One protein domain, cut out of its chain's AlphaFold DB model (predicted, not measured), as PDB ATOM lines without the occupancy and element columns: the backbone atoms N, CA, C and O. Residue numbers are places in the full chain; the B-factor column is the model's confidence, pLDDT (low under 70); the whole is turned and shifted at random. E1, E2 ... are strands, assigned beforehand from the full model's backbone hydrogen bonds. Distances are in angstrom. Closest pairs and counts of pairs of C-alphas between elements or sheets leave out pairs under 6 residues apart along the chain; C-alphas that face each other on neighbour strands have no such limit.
ATOM      1  N   PHE A   7      21.715  47.892 166.673       56.81
ATOM      2  CA  PHE A   7      21.918  46.523 167.109       56.81
ATOM      3  C   PHE A   7      20.546  45.871 167.216       56.81
ATOM      4  O   PHE A   7      19.636  46.439 167.823       56.81
ATOM      5  N   GLY A   8      20.396  44.702 166.612       55.31
ATOM      6  CA  GLY A   8      19.248  43.835 166.818       55.31
ATOM      7  C   GLY A   8      19.750  42.431 167.095       55.31
ATOM      8  O   GLY A   8      20.628  41.948 166.380       55.31
ATOM      9  N   PHE A   9      19.216  41.791 168.131       60.91
ATOM     10  CA  PHE A   9      19.485  40.390 168.410       60.91
ATOM     11  C   PHE A   9      18.186  39.670 168.763       60.91
ATOM     12  O   PHE A   9      17.336  40.203 169.471       60.91
ATOM     13  N   ASN A  10      18.055  38.447 168.266       61.78
ATOM     14  CA  ASN A  10      17.159  37.443 168.820       61.78
ATOM     15  C   ASN A  10      18.020  36.207 169.028       61.78
ATOM     16  O   ASN A  10      18.498  35.650 168.045       61.78
ATOM     17  N   VAL A  11      18.258  35.816 170.275       66.31
ATOM     18  CA  VAL A  11      19.061  34.632 170.598       66.31
ATOM     19  C   VAL A  11      18.147  33.632 171.282       66.31
ATOM     20  O   VAL A  11      17.553  33.932 172.318       66.31
ATOM     21  N   PHE A  12      18.026  32.456 170.675       73.31
ATOM     22  CA  PHE A  12      17.282  31.335 171.230       73.31
ATOM     23  C   PHE A  12      18.275  30.329 171.791       73.31
ATOM     24  O   PHE A  12      19.093  29.784 171.046       73.31
ATOM     25  N   LEU A  13      18.213  30.096 173.097       76.50
ATOM     26  CA  LEU A  13      19.124  29.186 173.784       76.50
ATOM     27  C   LEU A  13      18.530  27.778 173.873       76.50
ATOM     28  O   LEU A  13      17.311  27.599 173.938       76.50
ATOM     29  N   GLY A  14      19.406  26.780 173.854       76.19
ATOM     30  CA  GLY A  14      19.077  25.372 174.047       76.19
ATOM     31  C   GLY A  14      20.268  24.600 174.605       76.19
ATOM     32  O   GLY A  14      21.304  25.184 174.918       76.19
ATOM     33  N   GLN A  15      20.128  23.281 174.709       82.44
ATOM     34  CA  GLN A  15      21.212  22.385 175.116       82.44
ATOM     35  C   GLN A  15      21.509  21.361 174.021       82.44
ATOM     36  O   GLN A  15      20.589  20.844 173.384       82.44
ATOM     37  N   ASP A  16      22.792  21.072 173.794       80.00
ATOM     38  CA  ASP A  16      23.212  19.966 172.932       80.00
ATOM     39  C   ASP A  16      23.088  18.603 173.647       80.00
ATOM     40  O   ASP A  16      22.755  18.514 174.831       80.00
ATOM     41  N   GLY A  17      23.394  17.511 172.938       74.75
ATOM     42  CA  GLY A  17      23.357  16.153 173.502       74.75
ATOM     43  C   GLY A  17      24.346  15.892 174.649       74.75
ATOM     44  O   GLY A  17      24.273  14.835 175.270       74.75
ATOM     45  N   ASN A  18      25.250  16.833 174.937       82.19
ATOM     46  CA  ASN A  18      26.218  16.781 176.030       82.19
ATOM     47  C   ASN A  18      25.872  17.758 177.172       82.19
ATOM     48  O   ASN A  18      26.623  17.841 178.143       82.19
ATOM     49  N   GLY A  19      24.757  18.492 177.071       79.81
ATOM     50  CA  GLY A  19      24.331  19.491 178.052       79.81
ATOM     51  C   GLY A  19      25.018  20.854 177.923       79.81
ATOM     52  O   GLY A  19      24.868  21.687 178.817       79.81
ATOM     53  N   ASN A  20      25.763  21.110 176.842       80.94
ATOM     54  CA  ASN A  20      26.353  22.428 176.597       80.94
ATOM     55  C   ASN A  20      25.277  23.406 176.124       80.94
ATOM     56  O   ASN A  20      24.429  23.043 175.307       80.94
ATOM     57  N   CYS A  21      25.347  24.659 176.579       81.12
ATOM     58  CA  CYS A  21      24.450  25.708 176.106       81.12
ATOM     59  C   CYS A  21      24.818  26.116 174.669       81.12
ATOM     60  O   CYS A  21      25.964  26.464 174.366       81.12
ATOM     61  N   ILE A  22      23.833  26.045 173.777       82.50
ATOM     62  CA  ILE A  22      23.962  26.378 172.357       82.50
ATOM     63  C   ILE A  22      22.957  27.449 171.960       82.50
ATOM     64  O   ILE A  22      21.865  27.546 172.524       82.50
ATOM     65  N   VAL A  23      23.298  28.218 170.930       80.00
ATOM     66  CA  VAL A  23      22.351  29.110 170.261       80.00
ATOM     67  C   VAL A  23      21.659  28.335 169.152       80.00
ATOM     68  O   VAL A  23      22.245  28.085 168.106       80.00
ATOM     69  N   THR A  24      20.401  27.955 169.361       75.00
ATOM     70  CA  THR A  24      19.622  27.176 168.384       75.00
ATOM     71  C   THR A  24      19.231  28.010 167.171       75.00
ATOM     72  O   THR A  24      19.177  27.501 166.055       75.00
ATOM     73  N   LYS A  25      18.995  29.307 167.373       74.44
ATOM     74  CA  LYS A  25      18.708  30.264 166.308       74.44
ATOM     75  C   LYS A  25      19.160  31.653 166.718       74.44
ATOM     76  O   LYS A  25      18.974  32.060 167.866       74.44
ATOM     77  N   GLY A  26      19.688  32.400 165.759       71.31
ATOM     78  CA  GLY A  26      19.981  33.806 165.957       71.31
ATOM     79  C   GLY A  26      20.313  34.528 164.669       71.31
ATOM     80  O   GLY A  26      20.986  33.989 163.801       71.31
ATOM     81  N   GLU A  27      19.820  35.751 164.557       70.44
ATOM     82  CA  GLU A  27      20.211  36.690 163.508       70.44
ATOM     83  C   GLU A  27      20.678  37.954 164.205       70.44
ATOM     84  O   GLU A  27      19.964  38.501 165.056       70.44
ATOM     85  N   ILE A  28      21.902  38.366 163.895       72.94
ATOM     86  CA  ILE A  28      22.540  39.496 164.558       72.94
ATOM     87  C   ILE A  28      23.174  40.356 163.504       72.94
ATOM     88  O   ILE A  28      24.054  39.928 162.756       72.94
ATOM     89  N   GLU A  29      22.729  41.600 163.493       72.06
ATOM     90  CA  GLU A  29      23.220  42.597 162.574       72.06
ATOM     91  C   GLU A  29      23.696  43.809 163.364       72.06
ATOM     92  O   GLU A  29      22.962  44.390 164.170       72.06
ATOM     93  N   VAL A  30      24.951  44.181 163.129       70.94
ATOM     94  CA  VAL A  30      25.545  45.411 163.647       70.94
ATOM     95  C   VAL A  30      25.772  46.319 162.458       70.94
ATOM     96  O   VAL A  30      26.686  46.074 161.678       70.94
ATOM     97  N   ASN A  31      24.958  47.367 162.323       66.88
ATOM     98  CA  ASN A  31      25.014  48.299 161.196       66.88
ATOM     99  C   ASN A  31      25.548  49.670 161.607       66.88
ATOM    100  O   ASN A  31      25.153  50.209 162.639       66.88
ATOM    101  N   GLY A  32      26.375  50.276 160.752       58.88
ATOM    102  CA  GLY A  32      26.803  51.672 160.884       58.88
ATOM    103  C   GLY A  32      27.847  51.927 161.973       58.88
ATOM    104  O   GLY A  32      28.000  53.069 162.406       58.88
ATOM    105  N   HIS A  33      28.561  50.891 162.418       62.94
ATOM    106  CA  HIS A  33      29.630  51.032 163.402       62.94
ATOM    107  C   HIS A  33      30.816  51.824 162.827       62.94
ATOM    108  O   HIS A  33      31.143  51.724 161.645       62.94
ATOM    109  N   ALA A  34      31.513  52.595 163.667       60.53
ATOM    110  CA  ALA A  34      32.619  53.450 163.220       60.53
ATOM    111  C   ALA A  34      33.769  52.671 162.545       60.53
ATOM    112  O   ALA A  34      34.512  53.243 161.750       60.53
ATOM    113  N   LEU A  35      33.907  51.378 162.864       61.88
ATOM    114  CA  LEU A  35      34.972  50.504 162.358       61.88
ATOM    115  C   LEU A  35      34.563  49.651 161.146       61.88
ATOM    116  O   LEU A  35      35.433  49.284 160.360       61.88
ATOM    117  N   LYS A  36      33.269  49.337 160.971       60.78
ATOM    118  CA  LYS A  36      32.738  48.564 159.832       60.78
ATOM    119  C   LYS A  36      31.300  48.961 159.531       60.78
ATOM    120  O   LYS A  36      30.508  49.222 160.430       60.78
ATOM    121  N   LEU A  37      30.966  48.930 158.245       64.19
ATOM    122  CA  LEU A  37      29.635  49.263 157.746       64.19
ATOM    123  C   LEU A  37      28.579  48.252 158.206       64.19
ATOM    124  O   LEU A  37      27.529  48.700 158.663       64.19
ATOM    125  N   ALA A  38      28.866  46.944 158.150       72.56
ATOM    126  CA  ALA A  38      28.048  45.946 158.837       72.56
ATOM    127  C   ALA A  38      28.800  44.658 159.212       72.56
ATOM    128  O   ALA A  38      29.634  44.184 158.432       72.56
ATOM    129  N   TRP A  39      28.433  44.055 160.345       80.62
ATOM    130  CA  TRP A  39      28.638  42.627 160.618       80.62
ATOM    131  C   TRP A  39      27.292  41.918 160.639       80.62
ATOM    132  O   TRP A  39      26.326  42.448 161.186       80.62
ATOM    133  N   HIS A  40      27.255  40.720 160.069       83.94
ATOM    134  CA  HIS A  40      26.079  39.867 160.059       83.94
ATOM    135  C   HIS A  40      26.453  38.459 160.507       83.94
ATOM    136  O   HIS A  40      27.385  37.863 159.962       83.94
ATOM    137  N   VAL A  41      25.710  37.934 161.473       83.62
ATOM    138  CA  VAL A  41      25.789  36.553 161.946       83.62
ATOM    139  C   VAL A  41      24.420  35.925 161.778       83.62
ATOM    140  O   VAL A  41      23.417  36.526 162.155       83.62
ATOM    141  N   SER A  42      24.416  34.716 161.232       83.75
ATOM    142  CA  SER A  42      23.216  33.927 160.993       83.75
ATOM    143  C   SER A  42      23.440  32.533 161.557       83.75
ATOM    144  O   SER A  42      24.440  31.886 161.241       83.75
ATOM    145  N   ILE A  43      22.544  32.110 162.444       83.12
ATOM    146  CA  ILE A  43      22.616  30.854 163.189       83.12
ATOM    147  C   ILE A  43      21.300  30.114 162.990       83.12
ATOM    148  O   ILE A  43      20.212  30.650 163.249       83.12
ATOM    149  N   HIS A  44      21.404  28.863 162.559       81.19
ATOM    150  CA  HIS A  44      20.276  27.980 162.295       81.19
ATOM    151  C   HIS A  44      20.550  26.608 162.898       81.19
ATOM    152  O   HIS A  44      21.633  26.065 162.721       81.19
ATOM    153  N   ASP A  45      19.570  26.055 163.610       81.56
ATOM    154  CA  ASP A  45      19.620  24.717 164.206       81.56
ATOM    155  C   ASP A  45      20.903  24.436 165.013       81.56
ATOM    156  O   ASP A  45      21.467  23.344 164.967       81.56
ATOM    157  N   GLY A  46      21.386  25.433 165.760       77.50
ATOM    158  CA  GLY A  46      22.579  25.289 166.600       77.50
ATOM    159  C   GLY A  46      23.907  25.606 165.915       77.50
ATOM    160  O   GLY A  46      24.936  25.578 166.589       77.50
ATOM    161  N   VAL A  47      23.918  25.887 164.606       84.56
ATOM    162  CA  VAL A  47      25.148  26.071 163.822       84.56
ATOM    163  C   VAL A  47      25.209  27.410 163.089       84.56
ATOM    164  O   VAL A  47      24.196  27.958 162.653       84.56
ATOM    165  N   ASP A  48      26.424  27.929 162.940       83.88
ATOM    166  CA  ASP A  48      26.741  29.110 162.143       83.88
ATOM    167  C   ASP A  48      26.514  28.813 160.653       83.88
ATOM    168  O   ASP A  48      27.063  27.859 160.091       83.88
ATOM    169  N   ALA A  49      25.703  29.634 159.988       86.19
ATOM    170  CA  ALA A  49      25.317  29.427 158.596       86.19
ATOM    171  C   ALA A  49      26.478  29.606 157.594       86.19
ATOM    172  O   ALA A  49      26.358  29.224 156.427       86.19
ATOM    173  N   TYR A  50      27.599  30.202 158.004       86.31
ATOM    174  CA  TYR A  50      28.740  30.493 157.140       86.31
ATOM    175  C   TYR A  50      29.847  29.445 157.195       86.31
ATOM    176  O   TYR A  50      30.530  29.256 156.177       86.31
ATOM    177  N   ASP A  51      30.059  28.795 158.339       85.56
ATOM    178  CA  ASP A  51      31.101  27.774 158.506       85.56
ATOM    179  C   ASP A  51      30.596  26.401 158.986       85.56
ATOM    180  O   ASP A  51      31.367  25.437 158.970       85.56
ATOM    181  N   GLY A  52      29.310  26.286 159.332       85.50
ATOM    182  CA  GLY A  52      28.663  25.041 159.743       85.50
ATOM    183  C   GLY A  52      29.073  24.548 161.130       85.50
ATOM    184  O   GLY A  52      28.825  23.385 161.453       85.50
ATOM    185  N   ARG A  53      29.737  25.379 161.941       87.50
ATOM    186  CA  ARG A  53      30.184  24.998 163.284       87.50
ATOM    187  C   ARG A  53      29.107  25.283 164.327       87.50
ATOM    188  O   ARG A  53      28.376  26.262 164.188       87.50
ATOM    189  N   PRO A  54      29.025  24.468 165.394       85.06
ATOM    190  CA  PRO A  54      28.144  24.761 166.513       85.06
ATOM    191  C   PRO A  54      28.453  26.119 167.140       85.06
ATOM    192  O   PRO A  54      29.623  26.452 167.352       85.06
ATOM    193  N   VAL A  55      27.406  26.871 167.475       85.88
ATOM    194  CA  VAL A  55      27.533  28.141 168.192       85.88
ATOM    195  C   VAL A  55      27.161  27.930 169.648       85.88
ATOM    196  O   VAL A  55      25.989  27.803 170.002       85.88
ATOM    197  N   TYR A  56      28.182  27.907 170.498       87.38
ATOM    198  CA  TYR A  56      28.003  27.802 171.938       87.38
ATOM    199  C   TYR A  56      27.819  29.169 172.579       87.38
ATOM    200  O   TYR A  56      28.319  30.194 172.093       87.38
ATOM    201  N   ALA A  57      27.130  29.147 173.711       85.56
ATOM    202  CA  ALA A  57      26.922  30.293 174.563       85.56
ATOM    203  C   ALA A  57      27.250  29.940 176.013       85.56
ATOM    204  O   ALA A  57      27.058  28.809 176.442       85.56
ATOM    205  N   ASN A  58      27.718  30.923 176.774       84.31
ATOM    206  CA  ASN A  58      27.817  30.824 178.222       84.31
ATOM    207  C   ASN A  58      26.975  31.921 178.849       84.31
ATOM    208  O   ASN A  58      27.212  33.111 178.621       84.31
ATOM    209  N   GLU A  59      26.018  31.503 179.664       78.94
ATOM    210  CA  GLU A  59      25.258  32.405 180.512       78.94
ATOM    211  C   GLU A  59      26.047  32.735 181.776       78.94
ATOM    212  O   GLU A  59      26.744  31.891 182.349       78.94
ATOM    213  N   PHE A  60      25.916  33.968 182.242       78.06
ATOM    214  CA  PHE A  60      26.434  34.402 183.526       78.06
ATOM    215  C   PHE A  60      25.498  35.444 184.137       78.06
ATOM    216  O   PHE A  60      24.814  36.197 183.440       78.06
ATOM    217  N   SER A  61      25.451  35.476 185.468       69.12
ATOM    218  CA  SER A  61      24.715  36.521 186.175       69.12
ATOM    219  C   SER A  61      25.469  37.842 186.057       69.12
ATOM    220  O   SER A  61      26.682  37.893 186.260       69.12
ATOM    221  N   ASP A  62      24.734  38.918 185.808       65.12
ATOM    222  CA  ASP A  62      25.237  40.292 185.847       65.12
ATOM    223  C   ASP A  62      25.330  40.848 187.288       65.12
ATOM    224  O   ASP A  62      25.627  42.023 187.499       65.12
ATOM    225  N   GLY A  63      25.055  40.010 188.297       58.44
ATOM    226  CA  GLY A  63      24.983  40.396 189.704       58.44
ATOM    227  C   GLY A  63      23.630  40.975 190.134       58.44
ATOM    228  O   GLY A  63      23.444  41.218 191.329       58.44
ATOM    229  N   HIS A  64      22.663  41.149 189.222       59.34
ATOM    230  CA  HIS A  64      21.323  41.636 189.536       59.34
ATOM    231  C   HIS A  64      20.281  40.516 189.538       59.34
ATOM    232  O   HIS A  64      20.318  39.544 188.787       59.34
ATOM    233  N   ARG A  65      19.278  40.664 190.408       60.09
ATOM    234  CA  ARG A  65      18.172  39.710 190.498       60.09
ATOM    235  C   ARG A  65      17.259  39.866 189.277       60.09
ATOM    236  O   ARG A  65      16.497  40.828 189.224       60.09
ATOM    237  N   GLY A  66      17.326  38.911 188.351       62.59
ATOM    238  CA  GLY A  66      16.506  38.870 187.132       62.59
ATOM    239  C   GLY A  66      17.215  39.338 185.856       62.59
ATOM    240  O   GLY A  66      16.622  39.213 184.790       62.59
ATOM    241  N   GLY A  67      18.459  39.822 185.960       66.06
ATOM    242  CA  GLY A  67      19.322  40.089 184.813       66.06
ATOM    243  C   GLY A  67      20.109  38.840 184.417       66.06
ATOM    244  O   GLY A  67      20.553  38.073 185.279       66.06
ATOM    245  N   VAL A  68      20.268  38.615 183.115       74.69
ATOM    246  CA  VAL A  68      21.153  37.575 182.581       74.69
ATOM    247  C   VAL A  68      22.012  38.161 181.476       74.69
ATOM    248  O   VAL A  68      21.522  38.889 180.613       74.69
ATOM    249  N   CYS A  69      23.296  37.824 181.496       78.50
ATOM    250  CA  CYS A  69      24.186  38.089 180.385       78.50
ATOM    251  C   CYS A  69      24.594  36.781 179.718       78.50
ATOM    252  O   CYS A  69      24.733  35.740 180.361       78.50
ATOM    253  N   VAL A  70      24.807  36.842 178.412       79.50
ATOM    254  CA  VAL A  70      25.194  35.702 177.592       79.50
ATOM    255  C   VAL A  70      26.344  36.128 176.710       79.50
ATOM    256  O   VAL A  70      26.229  37.114 175.986       79.50
ATOM    257  N   VAL A  71      27.444  35.380 176.754       86.50
ATOM    258  CA  VAL A  71      28.487  35.458 175.728       86.50
ATOM    259  C   VAL A  71      28.240  34.355 174.714       86.50
ATOM    260  O   VAL A  71      28.153  33.189 175.086       86.50
ATOM    261  N   VAL A  72      28.168  34.716 173.441       85.25
ATOM    262  CA  VAL A  72      27.949  33.806 172.316       85.25
ATOM    263  C   VAL A  72      29.171  33.799 171.403       85.25
ATOM    264  O   VAL A  72      29.803  34.839 171.188       85.25
ATOM    265  N   GLY A  73      29.474  32.626 170.844       84.50
ATOM    266  CA  GLY A  73      30.638  32.407 169.990       84.50
ATOM    267  C   GLY A  73      31.847  31.992 170.818       84.50
ATOM    268  O   GLY A  73      32.869  32.669 170.807       84.50
ATOM    269  N   ILE A  74      31.725  30.900 171.581       82.94
ATOM    270  CA  ILE A  74      32.831  30.339 172.369       82.94
ATOM    271  C   ILE A  74      33.168  28.931 171.844       82.94
ATOM    272  O   ILE A  74      32.445  27.989 172.161       82.94
ATOM    273  N   PRO A  75      34.264  28.731 171.088       83.44
ATOM    274  CA  PRO A  75      35.171  29.739 170.526       83.44
ATOM    275  C   PRO A  75      34.502  30.572 169.418       83.44
ATOM    276  O   PRO A  75      33.385  30.259 169.015       83.44
ATOM    277  N   ASP A  76      35.197  31.613 168.944       86.81
ATOM    278  CA  ASP A  76      34.676  32.603 167.989       86.81
ATOM    279  C   ASP A  76      33.853  31.979 166.855       86.81
ATOM    280  O   ASP A  76      34.294  31.036 166.189       86.81
ATOM    281  N   MET A  77      32.681  32.563 166.615       88.19
ATOM    282  CA  MET A  77      31.824  32.234 165.475       88.19
ATOM    283  C   MET A  77      32.156  33.131 164.276       88.19
ATOM    284  O   MET A  77      32.875  34.125 164.404       88.19
ATOM    285  N   THR A  78      31.630  32.806 163.101       89.00
ATOM    286  CA  THR A  78      31.932  33.511 161.859       89.00
ATOM    287  C   THR A  78      30.897  34.603 161.572       89.00
ATOM    288  O   THR A  78      29.719  34.350 161.353       89.00
ATOM    289  N   ALA A  79      31.344  35.855 161.454       86.69
ATOM    290  CA  ALA A  79      30.532  36.940 160.907       86.69
ATOM    291  C   ALA A  79      30.894  37.232 159.455       86.69
ATOM    292  O   ALA A  79      32.070  37.329 159.092       86.69
ATOM    293  N   ARG A  80      29.878  37.498 158.634       85.31
ATOM    294  CA  ARG A  80      30.065  38.150 157.339       85.31
ATOM    295  C   ARG A  80      30.233  39.654 157.542       85.31
ATOM    296  O   ARG A  80      29.450  40.287 158.244       85.31
ATOM    297  N   VAL A  81      31.218  40.235 156.861       83.56
ATOM    298  CA  VAL A  81      31.524  41.670 156.914       83.56
ATOM    299  C   VAL A  81      31.109  42.355 155.613       83.56
ATOM    300  O   VAL A  81      31.453  41.895 154.516       83.56
ATOM    301  N   ASN A  82      30.410  43.486 155.722       69.44
ATOM    302  CA  ASN A  82      30.061  44.343 154.590       69.44
ATOM    303  C   ASN A  82      30.661  45.757 154.727       69.44
ATOM    304  O   ASN A  82      30.754  46.276 155.844       69.44
ATOM    305  N   PRO A  83      30.992  46.421 153.597       56.19
ATOM    306  CA  PRO A  83      31.126  45.886 152.243       56.19
ATOM    307  C   PRO A  83      32.488  45.198 152.100       56.19
ATOM    308  O   PRO A  83      33.516  45.755 152.476       56.19
ATOM    309  N   GLY A  84      32.512  43.980 151.563       59.31
ATOM    310  CA  GLY A  84      33.782  43.284 151.328       59.31
ATOM    311  C   GLY A  84      33.700  41.775 151.165       59.31
ATOM    312  O   GLY A  84      34.711  41.174 150.829       59.31
ATOM    313  N   GLN A  85      32.533  41.153 151.393       64.12
ATOM    314  CA  GLN A  85      32.371  39.687 151.332       64.12
ATOM    315  C   GLN A  85      33.360  38.917 152.238       64.12
ATOM    316  O   GLN A  85      33.536  37.711 152.082       64.12
ATOM    317  N   GLY A  86      33.990  39.609 153.190       79.56
ATOM    318  CA  GLY A  86      34.954  39.039 154.120       79.56
ATOM    319  C   GLY A  86      34.268  38.286 155.250       79.56
ATOM    320  O   GLY A  86      33.077  38.478 155.515       79.56
ATOM    321  N   ARG A  87      35.046  37.438 155.921       86.38
ATOM    322  CA  ARG A  87      34.643  36.717 157.128       86.38
ATOM    323  C   ARG A  87      35.572  37.104 158.269       86.38
ATOM    324  O   ARG A  87      36.778  37.212 158.056       86.38
ATOM    325  N   GLU A  88      35.018  37.312 159.452       86.81
ATOM    326  CA  GLU A  88      35.774  37.601 160.672       86.81
ATOM    327  C   GLU A  88      35.275  36.709 161.812       86.81
ATOM    328  O   GLU A  88      34.075  36.469 161.923       86.81
ATOM    329  N   GLY A  89      36.200  36.241 162.654       88.81
ATOM    330  CA  GLY A  89      35.856  35.612 163.927       88.81
ATOM    331  C   GLY A  89      35.324  36.664 164.894       88.81
ATOM    332  O   GLY A  89      35.938  37.729 165.046       88.81
ATOM    333  N   VAL A  90      34.170  36.394 165.496       87.12
ATOM    334  CA  VAL A  90      33.487  37.318 166.398       87.12
ATOM    335  C   VAL A  90      32.923  36.612 167.623       87.12
ATOM    336  O   VAL A  90      32.592  35.427 167.598       87.12
ATOM    337  N   GLN A  91      32.753  37.396 168.678       88.12
ATOM    338  CA  GLN A  91      31.928  37.071 169.831       88.12
ATOM    339  C   GLN A  91      30.999  38.241 170.092       88.12
ATOM    340  O   GLN A  91      31.336  39.395 169.801       88.12
ATOM    341  N   PHE A  92      29.870  37.972 170.728       84.50
ATOM    342  CA  PHE A  92      29.108  39.048 171.333       84.50
ATOM    343  C   PHE A  92      28.620  38.668 172.712       84.50
ATOM    344  O   PHE A  92      28.379  37.507 173.024       84.50
ATOM    345  N   GLU A  93      28.505  39.691 173.533       83.38
ATOM    346  CA  GLU A  93      27.961  39.630 174.869       83.38
ATOM    347  C   GLU A  93      26.693  40.472 174.872       83.38
ATOM    348  O   GLU A  93      26.722  41.626 174.444       83.38
ATOM    349  N   VAL A  94      25.582  39.883 175.295       80.19
ATOM    350  CA  VAL A  94      24.300  40.572 175.462       80.19
ATOM    351  C   VAL A  94      23.828  40.397 176.888       80.19
ATOM    352  O   VAL A  94      23.901  39.299 177.426       80.19
ATOM    353  N   CYS A  95      23.345  41.475 177.483       76.44
ATOM    354  CA  CYS A  95      22.730  41.482 178.797       76.44
ATOM    355  C   CYS A  95      21.279  41.918 178.647       76.44
ATOM    356  O   CYS A  95      21.014  43.027 178.174       76.44
ATOM    357  N   ASP A  96      20.376  41.029 179.040       72.88
ATOM    358  CA  ASP A  96      18.953  41.297 179.197       72.88
ATOM    359  C   ASP A  96      18.707  41.599 180.675       72.88
ATOM    360  O   ASP A  96      18.890  40.743 181.548       72.88
ATOM    361  N   ASN A  97      18.357  42.853 180.950       68.69
ATOM    362  CA  ASN A  97      18.218  43.352 182.316       68.69
ATOM    363  C   ASN A  97      16.819  43.122 182.899       68.69
ATOM    364  O   ASN A  97      16.624  43.351 184.096       68.69
ATOM    365  N   ASP A  98      15.871  42.664 182.077       61.12
ATOM    366  CA  ASP A  98      14.474  42.438 182.430       61.12
ATOM    367  C   ASP A  98      13.966  41.154 181.752       61.12
ATOM    368  O   ASP A  98      12.993  41.177 180.997       61.12
ATOM    369  N   ARG A  99      14.605  40.014 182.052       61.19
ATOM    370  CA  ARG A  99      14.332  38.710 181.427       61.19
ATOM    371  C   ARG A  99      12.836  38.351 181.442       61.19
ATOM    372  O   ARG A  99      12.278  37.984 182.479       61.19
ATOM    373  N   GLY A 100      12.175  38.447 180.282       52.22
ATOM    374  CA  GLY A 100      10.730  38.201 180.114       52.22
ATOM    375  C   GLY A 100       9.800  39.261 180.734       52.22
ATOM    376  O   GLY A 100       8.584  39.064 180.800       52.22
ATOM    377  N   GLY A 101      10.358  40.373 181.209       50.97
ATOM    378  CA  GLY A 101       9.668  41.499 181.822       50.97
ATOM    379  C   GLY A 101       9.294  42.601 180.827       50.97
ATOM    380  O   GLY A 101       9.675  42.608 179.660       50.97
ATOM    381  N   ARG A 102       8.507  43.575 181.298       47.38
ATOM    382  CA  ARG A 102       8.281  44.820 180.551       47.38
ATOM    383  C   ARG A 102       9.560  45.651 180.600       47.38
ATOM    384  O   ARG A 102      10.020  45.934 181.704       47.38
ATOM    385  N   GLN A 103      10.033  46.107 179.437       50.69
ATOM    386  CA  GLN A 103      11.107  47.099 179.333       50.69
ATOM    387  C   GLN A 103      10.886  48.241 180.329       50.69
ATOM    388  O   GLN A 103       9.841  48.904 180.295       50.69
ATOM    389  N   ASN A 104      11.844  48.452 181.230       54.19
ATOM    390  CA  ASN A 104      11.813  49.551 182.189       54.19
ATOM    391  C   ASN A 104      12.914  50.586 181.884       54.19
ATOM    392  O   ASN A 104      13.381  50.704 180.756       54.19
ATOM    393  N   THR A 105      13.290  51.416 182.860       50.09
ATOM    394  CA  THR A 105      14.354  52.425 182.700       50.09
ATOM    395  C   THR A 105      15.758  51.827 182.538       50.09
ATOM    396  O   THR A 105      16.720  52.581 182.404       50.09
ATOM    397  N   ARG A 106      15.903  50.502 182.620       60.09
ATOM    398  CA  ARG A 106      17.151  49.767 182.429       60.09
ATOM    399  C   ARG A 106      17.305  49.430 180.955       60.09
ATOM    400  O   ARG A 106      16.364  49.020 180.289       60.09
ATOM    401  N   SER A 107      18.507  49.651 180.450       65.38
ATOM    402  CA  SER A 107      18.831  49.396 179.054       65.38
ATOM    403  C   SER A 107      19.478  48.034 178.939       65.38
ATOM    404  O   SER A 107      20.462  47.781 179.637       65.38
ATOM    405  N   ASP A 108      18.974  47.191 178.045       70.31
ATOM    406  CA  ASP A 108      19.724  46.032 177.571       70.31
ATOM    407  C   ASP A 108      21.073  46.502 177.042       70.31
ATOM    408  O   ASP A 108      21.239  47.661 176.644       70.31
ATOM    409  N   ALA A 109      22.067  45.632 177.058       75.88
ATOM    410  CA  ALA A 109      23.402  46.033 176.662       75.88
ATOM    411  C   ALA A 109      24.023  44.979 175.760       75.88
ATOM    412  O   ALA A 109      23.816  43.787 175.951       75.88
ATOM    413  N   MET A 110      24.772  45.430 174.764       78.50
ATOM    414  CA  MET A 110      25.460  44.573 173.816       78.50
ATOM    415  C   MET A 110      26.908  45.008 173.674       78.50
ATOM    416  O   MET A 110      27.219  46.196 173.622       78.50
ATOM    417  N   ARG A 111      27.792  44.031 173.552       80.31
ATOM    418  CA  ARG A 111      29.206  44.223 173.281       80.31
ATOM    419  C   ARG A 111      29.639  43.269 172.198       80.31
ATOM    420  O   ARG A 111      29.395  42.072 172.283       80.31
ATOM    421  N   TRP A 112      30.301  43.811 171.189       82.38
ATOM    422  CA  TRP A 112      30.816  43.047 170.062       82.38
ATOM    423  C   TRP A 112      32.334  42.947 170.159       82.38
ATOM    424  O   TRP A 112      33.006  43.946 170.433       82.38
ATOM    425  N   ARG A 113      32.886  41.758 169.936       85.81
ATOM    426  CA  ARG A 113      34.331  41.520 169.897       85.81
ATOM    427  C   ARG A 113      34.676  40.871 168.570       85.81
ATOM    428  O   ARG A 113      33.981  39.955 168.144       85.81
ATOM    429  N   THR A 114      35.731  41.334 167.911       83.62
ATOM    430  CA  THR A 114      36.180  40.764 166.630       83.62
ATOM    431  C   THR A 114      37.669  40.495 166.659       83.62
ATOM    432  O   THR A 114      38.434  41.276 167.222       83.62
ATOM    433  N   ALA A 115      38.108  39.424 166.001       79.19
ATOM    434  CA  ALA A 115      39.528  39.101 165.888       79.19
ATOM    435  C   ALA A 115      40.340  40.217 165.198       79.19
ATOM    436  O   ALA A 115      41.517  40.406 165.495       79.19
ATOM    437  N   GLY A 116      39.717  40.972 164.285       71.94
ATOM    438  CA  GLY A 116      40.375  42.040 163.526       71.94
ATOM    439  C   GLY A 116      40.403  43.405 164.220       71.94
ATOM    440  O   GLY A 116      41.249  44.233 163.890       71.94
ATOM    441  N   HIS A 117      39.487  43.658 165.161       70.12
ATOM    442  CA  HIS A 117      39.282  44.988 165.750       70.12
ATOM    443  C   HIS A 117      39.210  45.005 167.278       70.12
ATOM    444  O   HIS A 117      39.141  46.080 167.872       70.12
ATOM    445  N   GLY A 118      39.272  43.840 167.919       77.94
ATOM    446  CA  GLY A 118      39.165  43.707 169.361       77.94
ATOM    447  C   GLY A 118      37.766  44.045 169.859       77.94
ATOM    448  O   GLY A 118      36.757  43.723 169.234       77.94
ATOM    449  N   ASP A 119      37.721  44.665 171.027       80.44
ATOM    450  CA  ASP A 119      36.502  44.971 171.755       80.44
ATOM    451  C   ASP A 119      35.896  46.305 171.309       80.44
ATOM    452  O   ASP A 119      36.553  47.344 171.372       80.44
ATOM    453  N   THR A 120      34.637  46.291 170.878       72.44
ATOM    454  CA  THR A 120      33.927  47.509 170.449       72.44
ATOM    455  C   THR A 120      33.372  48.336 171.615       72.44
ATOM    456  O   THR A 120      32.910  49.454 171.399       72.44
ATOM    457  N   GLY A 121      33.458  47.829 172.848       72.25
ATOM    458  CA  GLY A 121      32.866  48.449 174.029       72.25
ATOM    459  C   GLY A 121      31.385  48.103 174.214       72.25
ATOM    460  O   GLY A 121      30.707  47.615 173.310       72.25
ATOM    461  N   MET A 122      30.882  48.340 175.427       74.50
ATOM    462  CA  MET A 122      29.465  48.153 175.749       74.50
ATOM    463  C   MET A 122      28.621  49.244 175.089       74.50
ATOM    464  O   MET A 122      28.881  50.434 175.270       74.50
ATOM    465  N   THR A 123      27.569  48.832 174.390       72.06
ATOM    466  CA  THR A 123      26.539  49.710 173.843       72.06
ATOM    467  C   THR A 123      25.192  49.396 174.479       72.06
ATOM    468  O   THR A 123      24.753  48.250 174.484       72.06
ATOM    469  N   TYR A 124      24.529  50.422 175.005       72.12
ATOM    470  CA  TYR A 124      23.198  50.303 175.592       72.12
ATOM    471  C   TYR A 124      22.119  50.389 174.518       72.12
ATOM    472  O   TYR A 124      22.169  51.238 173.624       72.12
ATOM    473  N   LEU A 125      21.140  49.505 174.622       68.25
ATOM    474  CA  LEU A 125      20.068  49.313 173.669       68.25
ATOM    475  C   LEU A 125      18.743  49.773 174.267       68.25
ATOM    476  O   LEU A 125      18.518  49.741 175.475       68.25
ATOM    477  N   THR A 126      17.834  50.183 173.389       59.62
ATOM    478  CA  THR A 126      16.435  50.444 173.750       59.62
ATOM    479  C   THR A 126      15.592  49.167 173.725       59.62
ATOM    480  O   THR A 126      14.372  49.253 173.820       59.62
ATOM    481  N   GLY A 127      16.218  48.005 173.521       59.47
ATOM    482  CA  GLY A 127      15.577  46.699 173.545       59.47
ATOM    483  C   GLY A 127      16.448  45.556 173.041       59.47
ATOM    484  O   GLY A 127      17.306  45.746 172.180       59.47
TER     485      GLY A 127
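This is residues 7 to 127 of the 135 residues of an uncharacterized protein of Gemmatimonadetes bacterium (UniProt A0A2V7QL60). One twisted sheet folds over on itself into two crossed layers, E1, E2 and E3 in one and E4 to E8 in the other. The layers join where E3 pairs with the last residues of E5, which bends by 87 degrees at residue 75. The 121 printed residues hold eight named strands, E1 to E8 in chain order, and no named helix; the class is all strand, and the sheet is branched, with its neighbours antiparallel. The whole is compact, with a radius of gyration of the C-alphas of 14.1 A, and flat, spanning 41 by 38 by 21 A.

E1, residues 7 to 15, begins at C-alpha 7 (21.918, 46.523, 167.109). E2 is residues 21 to 31, 27.1 A long, E3 residues 38 to 44, and E4 residues 57 to 60. E5, residues 68 to 82, is 30.1 A long, and E6, residues 86 to 96, is 29.8 A long. E7 is residues 108 to 114; E8, residues 118 to 125, ends at C-alpha 125 (20.068, 49.313, 173.669).

E1, E2 and E3 form a meander, each strand the antiparallel neighbour of the one before, with N 14 and O 22 at 2.9 A and N 28 and O 41 at 3.0 A. E3 and E5 are antiparallel, with N 40 and O 80 at 2.9 A. E4 to E8 form a second meander: N 58 and O 71 are 2.9 A apart, N 79 and O 88 2.8 A, N 93 and O 111 2.8 A, and N 110 and O 123 2.8 A. E3 and E4 lie on one side of E5, E6 on the other side. The closest C-alphas of E2 and E4, Ile 22 and Ala 57, are 5.4 A apart. E1 and E6 are apart.

The C-alphas farthest apart, Arg 65 and Gly 84, are 42.3 A apart. The printed part has no cut. The links E3 to E4 and E6 to E7 are long. Mean pLDDT of the printed part is 74.3; 37 residues are under 70, among them 97 to 107.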